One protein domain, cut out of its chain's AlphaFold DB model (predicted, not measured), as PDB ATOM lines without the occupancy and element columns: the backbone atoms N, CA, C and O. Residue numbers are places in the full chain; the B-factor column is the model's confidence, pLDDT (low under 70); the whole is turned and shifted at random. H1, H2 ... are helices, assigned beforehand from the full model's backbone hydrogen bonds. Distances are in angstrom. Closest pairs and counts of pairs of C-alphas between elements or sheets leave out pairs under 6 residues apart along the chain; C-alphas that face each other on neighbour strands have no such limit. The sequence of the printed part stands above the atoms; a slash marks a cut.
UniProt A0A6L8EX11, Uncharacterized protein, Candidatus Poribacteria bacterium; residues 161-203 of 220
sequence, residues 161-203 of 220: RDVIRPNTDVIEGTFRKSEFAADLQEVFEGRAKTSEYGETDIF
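Overview. This is residues 161 to 203 of the 220 residues of an uncharacterized protein of Candidatus Poribacteria bacterium (UniProt A0A6L8EX11). This is a long, thin trace with little regular structure: two tiny helices, H1 and H2, sit toward opposite ends of a rod and are joined by a drawn-out link. Residues 161 to 166 stick out at one end, and the stretch after H2 loops back beside it at the other. The printed part has 43 residues with two named helices, H1 then H2, and no named strand; its class is all helix, though these hold only 9 residues. It is only just loose, close to extended, with a radius of gyration of the C-alphas of 13.5 A and spans of 40 by 19 by 13 A.

Arrangement. Go from residue 161 to H1, residues 168 to 171, which is too short for an O i to N i+4 pair; its one O i to N i+3 pair is within hydrogen-bond range. Past a long link of 12 residues comes H2, residues 184 to 188, where every O i to N i+4 pair is within range. H1 and H2 are apart, with no C-alpha of the one within 8 A of the other.

Along the chain. Find C-alpha 168 at (-5.109, -11.976, -3.333); from there H1 runs 5.1 A to C-alpha 171. H2 runs 6.1 A and ends at C-alpha 188, at (6.270, -10.336, 23.388).

Size, cuts and confidence. The C-alphas of Asp 162 and Glu 189, the two farthest apart, are 41.3 A apart. The printed part has no cut. Look for pLDDT under 70 at residues 176 to 182 and 193 to 203.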
ATOM      1  N   ARG A 161      -5.527 -27.076  -7.072       77.62
ATOM      2  CA  ARG A 161      -5.208 -25.822  -7.771       77.62
ATOM      3  C   ARG A 161      -6.407 -25.222  -8.511       77.62
ATOM      4  O   ARG A 161      -6.494 -24.007  -8.602       77.62
ATOM      5  N   ASP A 162      -7.325 -26.059  -8.986       79.56
ATOM      6  CA  ASP A 162      -8.522 -25.632  -9.717       79.56
ATOM      7  C   ASP A 162      -9.705 -25.356  -8.772       79.56
ATOM      8  O   ASP A 162     -10.701 -24.756  -9.172       79.56
ATOM      9  N   VAL A 163      -9.608 -25.791  -7.510       82.38
ATOM     10  CA  VAL A 163     -10.646 -25.610  -6.480       82.38
ATOM     11  C   VAL A 163     -10.356 -24.394  -5.601       82.38
ATOM     12  O   VAL A 163     -11.276 -23.696  -5.180       82.38
ATOM     13  N   ILE A 164      -9.081 -24.126  -5.320       81.38
ATOM     14  CA  ILE A 164      -8.661 -23.057  -4.417       81.38
ATOM     15  C   ILE A 164      -8.196 -21.868  -5.248       81.38
ATOM     16  O   ILE A 164      -7.225 -21.957  -5.997       81.38
ATOM     17  N   ARG A 165      -8.858 -20.719  -5.079       81.75
ATOM     18  CA  ARG A 165      -8.319 -19.459  -5.590       81.75
ATOM     19  C   ARG A 165      -7.091 -19.076  -4.761       81.75
ATOM     20  O   ARG A 165      -7.205 -19.060  -3.532       81.75
ATOM     21  N   PRO A 166      -5.943 -18.768  -5.392       78.06
ATOM     22  CA  PRO A 166      -4.801 -18.242  -4.663       78.06
ATOM     23  C   PRO A 166      -5.208 -16.976  -3.908       78.06
ATOM     24  O   PRO A 166      -6.117 -16.249  -4.315       78.06
ATOM     25  N   ASN A 167      -4.544 -16.742  -2.784       78.19
ATOM     26  CA  ASN A 167      -4.773 -15.559  -1.972       78.19
ATOM     27  C   ASN A 167      -4.461 -14.296  -2.796       78.19
ATOM     28  O   ASN A 167      -3.615 -14.326  -3.693       78.19
ATOM     29  N   THR A 168      -5.168 -13.201  -2.519       81.50
ATOM     30  CA  THR A 168      -5.109 -11.976  -3.333       81.50
ATOM     31  C   THR A 168      -3.683 -11.438  -3.467       81.50
ATOM     32  O   THR A 168      -3.284 -11.013  -4.543       81.50
ATOM     33  N   ASP A 169      -2.876 -11.548  -2.415       80.00
ATOM     34  CA  ASP A 169      -1.478 -11.110  -2.391       80.00
ATOM     35  C   ASP A 169      -0.549 -11.948  -3.287       80.00
ATOM     36  O   ASP A 169       0.425 -11.425  -3.828       80.00
ATOM     37  N   VAL A 170      -0.859 -13.233  -3.479       80.25
ATOM     38  CA  VAL A 170      -0.155 -14.119  -4.422       80.25
ATOM     39  C   VAL A 170      -0.533 -13.778  -5.863       80.25
ATOM     40  O   VAL A 170       0.318 -13.823  -6.748       80.25
ATOM     41  N   ILE A 171      -1.793 -13.404  -6.103       84.06
ATOM     42  CA  ILE A 171      -2.269 -12.957  -7.421       84.06
ATOM     43  C   ILE A 171      -1.635 -11.614  -7.797       84.06
ATOM     44  O   ILE A 171      -1.195 -11.432  -8.929       84.06
ATOM     45  N   GLU A 172      -1.576 -10.683  -6.846       84.88
ATOM     46  CA  GLU A 172      -0.997  -9.347  -7.025       84.88
ATOM     47  C   GLU A 172       0.541  -9.354  -7.029       84.88
ATOM     48  O   GLU A 172       1.158  -8.333  -7.324       84.88
ATOM     49  N   GLY A 173       1.174 -10.488  -6.696       81.75
ATOM     50  CA  GLY A 173       2.630 -10.620  -6.600       81.75
ATOM     51  C   GLY A 173       3.253  -9.806  -5.462       81.75
ATOM     52  O   GLY A 173       4.453  -9.546  -5.481       81.75
ATOM     53  N   THR A 174       2.447  -9.379  -4.488       81.31
ATOM     54  CA  THR A 174       2.893  -8.552  -3.360       81.31
ATOM     55  C   THR A 174       3.381  -9.389  -2.184       81.31
ATOM     56  O   THR A 174       4.142  -8.874  -1.375       81.31
ATOM     57  N   PHE A 175       2.950 -10.656  -2.079       75.81
ATOM     58  CA  PHE A 175       3.380 -11.631  -1.062       75.81
ATOM     59  C   PHE A 175       3.334 -11.122   0.394       75.81
ATOM     60  O   PHE A 175       3.974 -11.704   1.264       75.81
ATOM     61  N   ARG A 176       2.551 -10.074   0.701       68.94
ATOM     62  CA  ARG A 176       2.551  -9.401   2.018       68.94
ATOM     63  C   ARG A 176       2.164 -10.324   3.171       68.94
ATOM     64  O   ARG A 176       2.644 -10.124   4.280       68.94
ATOM     65  N   LYS A 177       1.316 -11.334   2.935       64.88
ATOM     66  CA  LYS A 177       0.991 -12.348   3.956       64.88
ATOM     67  C   LYS A 177       2.019 -13.481   4.005       64.88
ATOM     68  O   LYS A 177       2.011 -14.259   4.947       64.88
ATOM     69  N   SER A 178       2.883 -13.588   2.995       64.25
ATOM     70  CA  SER A 178       3.972 -14.569   2.907       64.25
ATOM     71  C   SER A 178       5.321 -14.028   3.405       64.25
ATOM     72  O   SER A 178       6.229 -14.826   3.615       64.25
ATOM     73  N   GLU A 179       5.460 -12.720   3.671       65.00
ATOM     74  CA  GLU A 179       6.600 -12.087   4.384       65.00
ATOM     75  C   GLU A 179       6.636 -12.456   5.886       65.00
ATOM     76  O   GLU A 179       6.992 -11.680   6.768       65.00
ATOM     77  N   PHE A 180       6.217 -13.679   6.176       62.22
ATOM     78  CA  PHE A 180       5.738 -14.171   7.446       62.22
ATOM     79  C   PHE A 180       6.883 -14.583   8.371       62.22
ATOM     80  O   PHE A 180       7.094 -15.759   8.660       62.22
ATOM     81  N   ALA A 181       7.638 -13.600   8.842       64.00
ATOM     82  CA  ALA A 181       8.455 -13.740  10.034       64.00
ATOM     83  C   ALA A 181       7.924 -12.746  11.067       64.00
ATOM     84  O   ALA A 181       8.195 -11.550  10.986       64.00
ATOM     85  N   ALA A 182       7.126 -13.234  12.020       65.38
ATOM     86  CA  ALA A 182       6.863 -12.462  13.224       65.38
ATOM     87  C   ALA A 182       8.158 -12.429  14.040       65.38
ATOM     88  O   ALA A 182       8.713 -13.482  14.364       65.38
ATOM     89  N   ASP A 183       8.648 -11.235  14.357       71.19
ATOM     90  CA  ASP A 183       9.686 -11.106  15.369       71.19
ATOM     91  C   ASP A 183       9.053 -11.435  16.728       71.19
ATOM     92  O   ASP A 183       8.179 -10.714  17.214       71.19
ATOM     93  N   LEU A 184       9.468 -12.554  17.329       73.25
ATOM     94  CA  LEU A 184       8.951 -13.006  18.622       73.25
ATOM     95  C   LEU A 184       9.175 -11.958  19.723       73.25
ATOM     96  O   LEU A 184       8.369 -11.882  20.650       73.25
ATOM     97  N   GLN A 185      10.216 -11.124  19.603       74.00
ATOM     98  CA  GLN A 185      10.463 -10.022  20.531       74.00
ATOM     99  C   GLN A 185       9.409  -8.915  20.376       74.00
ATOM    100  O   GLN A 185       8.895  -8.413  21.372       74.00
ATOM    101  N   GLU A 186       9.026  -8.562  19.144       73.88
ATOM    102  CA  GLU A 186       7.958  -7.581  18.901       73.88
ATOM    103  C   GLU A 186       6.584  -8.094  19.348       73.88
ATOM    104  O   GLU A 186       5.772  -7.304  19.828       73.88
ATOM    105  N   VAL A 187       6.324  -9.400  19.224       72.31
ATOM    106  CA  VAL A 187       5.096 -10.032  19.734       72.31
ATOM    107  C   VAL A 187       5.071  -9.995  21.260       72.31
ATOM    108  O   VAL A 187       4.084  -9.544  21.833       72.31
ATOM    109  N   PHE A 188       6.164 -10.385  21.924       70.75
ATOM    110  CA  PHE A 188       6.270 -10.336  23.388       70.75
ATOM    111  C   PHE A 188       6.064  -8.921  23.946       70.75
ATOM    112  O   PHE A 188       5.431  -8.740  24.984       70.75
ATOM    113  N   GLU A 189       6.566  -7.905  23.246       78.19
ATOM    114  CA  GLU A 189       6.424  -6.502  23.641       78.19
ATOM    115  C   GLU A 189       5.103  -5.853  23.179       78.19
ATOM    116  O   GLU A 189       4.880  -4.671  23.445       78.19
ATOM    117  N   GLY A 190       4.231  -6.586  22.476       73.19
ATOM    118  CA  GLY A 190       2.960  -6.072  21.952       73.19
ATOM    119  C   GLY A 190       3.109  -5.014  20.848       73.19
ATOM    120  O   GLY A 190       2.187  -4.239  20.601       73.19
ATOM    121  N   ARG A 191       4.272  -4.947  20.186       73.75
ATOM    122  CA  ARG A 191       4.614  -3.970  19.130       73.75
ATOM    123  C   ARG A 191       4.536  -4.546  17.713       73.75
ATOM    124  O   ARG A 191       4.933  -3.870  16.764       73.75
ATOM    125  N   ALA A 192       4.047  -5.775  17.561       71.62
ATOM    126  CA  ALA A 192       3.960  -6.448  16.271       71.62
ATOM    127  C   ALA A 192       3.125  -5.643  15.257       71.62
ATOM    128  O   ALA A 192       2.019  -5.185  15.546       71.62
ATOM    129  N   LYS A 193       3.647  -5.503  14.031       66.00
ATOM    130  CA  LYS A 193       3.022  -4.711  12.951       66.00
ATOM    131  C   LYS A 193       1.652  -5.215  12.489       66.00
ATOM    132  O   LYS A 193       0.905  -4.443  11.889       66.00
ATOM    133  N   THR A 194       1.328  -6.484  12.728       66.00
ATOM    134  CA  THR A 194       0.117  -7.120  12.196       66.00
ATOM    135  C   THR A 194      -0.757  -7.619  13.336       66.00
ATOM    136  O   THR A 194      -0.352  -8.499  14.090       66.00
ATOM    137  N   SER A 195      -1.987  -7.103  13.421       65.31
ATOM    138  CA  SER A 195      -2.964  -7.487  14.453       65.31
ATOM    139  C   SER A 195      -3.318  -8.977  14.437       65.31
ATOM    140  O   SER A 195      -3.641  -9.516  15.484       65.31
ATOM    141  N   GLU A 196      -3.250  -9.645  13.280       63.56
ATOM    142  CA  GLU A 196      -3.569 -11.078  13.135       63.56
ATOM    143  C   GLU A 196      -2.555 -12.001  13.847       63.56
ATOM    144  O   GLU A 196      -2.871 -13.156  14.113       63.56
ATOM    145  N   TYR A 197      -1.349 -11.502  14.162       59.53
ATOM    146  CA  TYR A 197      -0.243 -12.289  14.741       59.53
ATOM    147  C   TYR A 197       0.453 -11.613  15.929       59.53
ATOM    148  O   TYR A 197       1.404 -12.163  16.478       59.53
ATOM    149  N   GLY A 198      -0.000 -10.421  16.322       61.62
ATOM    150  CA  GLY A 198       0.483  -9.705  17.504       61.62
ATOM    151  C   GLY A 198      -0.180 -10.143  18.809       61.62
ATOM    152  O   GLY A 198       0.176  -9.636  19.867       61.62
ATOM    153  N   GLU A 199      -1.148 -11.058  18.742       63.78
ATOM    154  CA  GLU A 199      -1.873 -11.548  19.907       63.78
ATOM    155  C   GLU A 199      -1.040 -12.624  20.622       63.78
ATOM    156  O   GLU A 199      -0.859 -13.746  20.143       63.78
ATOM    157  N   THR A 200      -0.483 -12.258  21.776       61.56
ATOM    158  CA  THR A 200       0.412 -13.106  22.582       61.56
ATOM    159  C   THR A 200      -0.270 -14.349  23.147       61.56
ATOM    160  O   THR A 200       0.401 -15.337  23.451       61.56
ATOM    161  N   ASP A 201      -1.598 -14.316  23.268       63.81
ATOM    162  CA  ASP A 201      -2.392 -15.339  23.954       63.81
ATOM    163  C   ASP A 201      -2.398 -16.682  23.208       63.81
ATOM    164  O   ASP A 201      -2.529 -17.738  23.822       63.81
ATOM    165  N   ILE A 202      -2.171 -16.663  21.890       59.84
ATOM    166  CA  ILE A 202      -2.071 -17.875  21.062       59.84
ATOM    167  C   ILE A 202      -0.723 -18.589  21.284       59.84
ATOM    168  O   ILE A 202      -0.636 -19.811  21.148       59.84
ATOM    169  N   PHE A 203       0.330 -17.849  21.650       56.91
ATOM    170  CA  PHE A 203       1.701 -18.362  21.768       56.91
ATOM    171  C   PHE A 203       2.150 -18.624  23.208       56.91
ATOM    172  O   PHE A 203       3.135 -19.335  23.411       56.91
TER     173      PHE A 203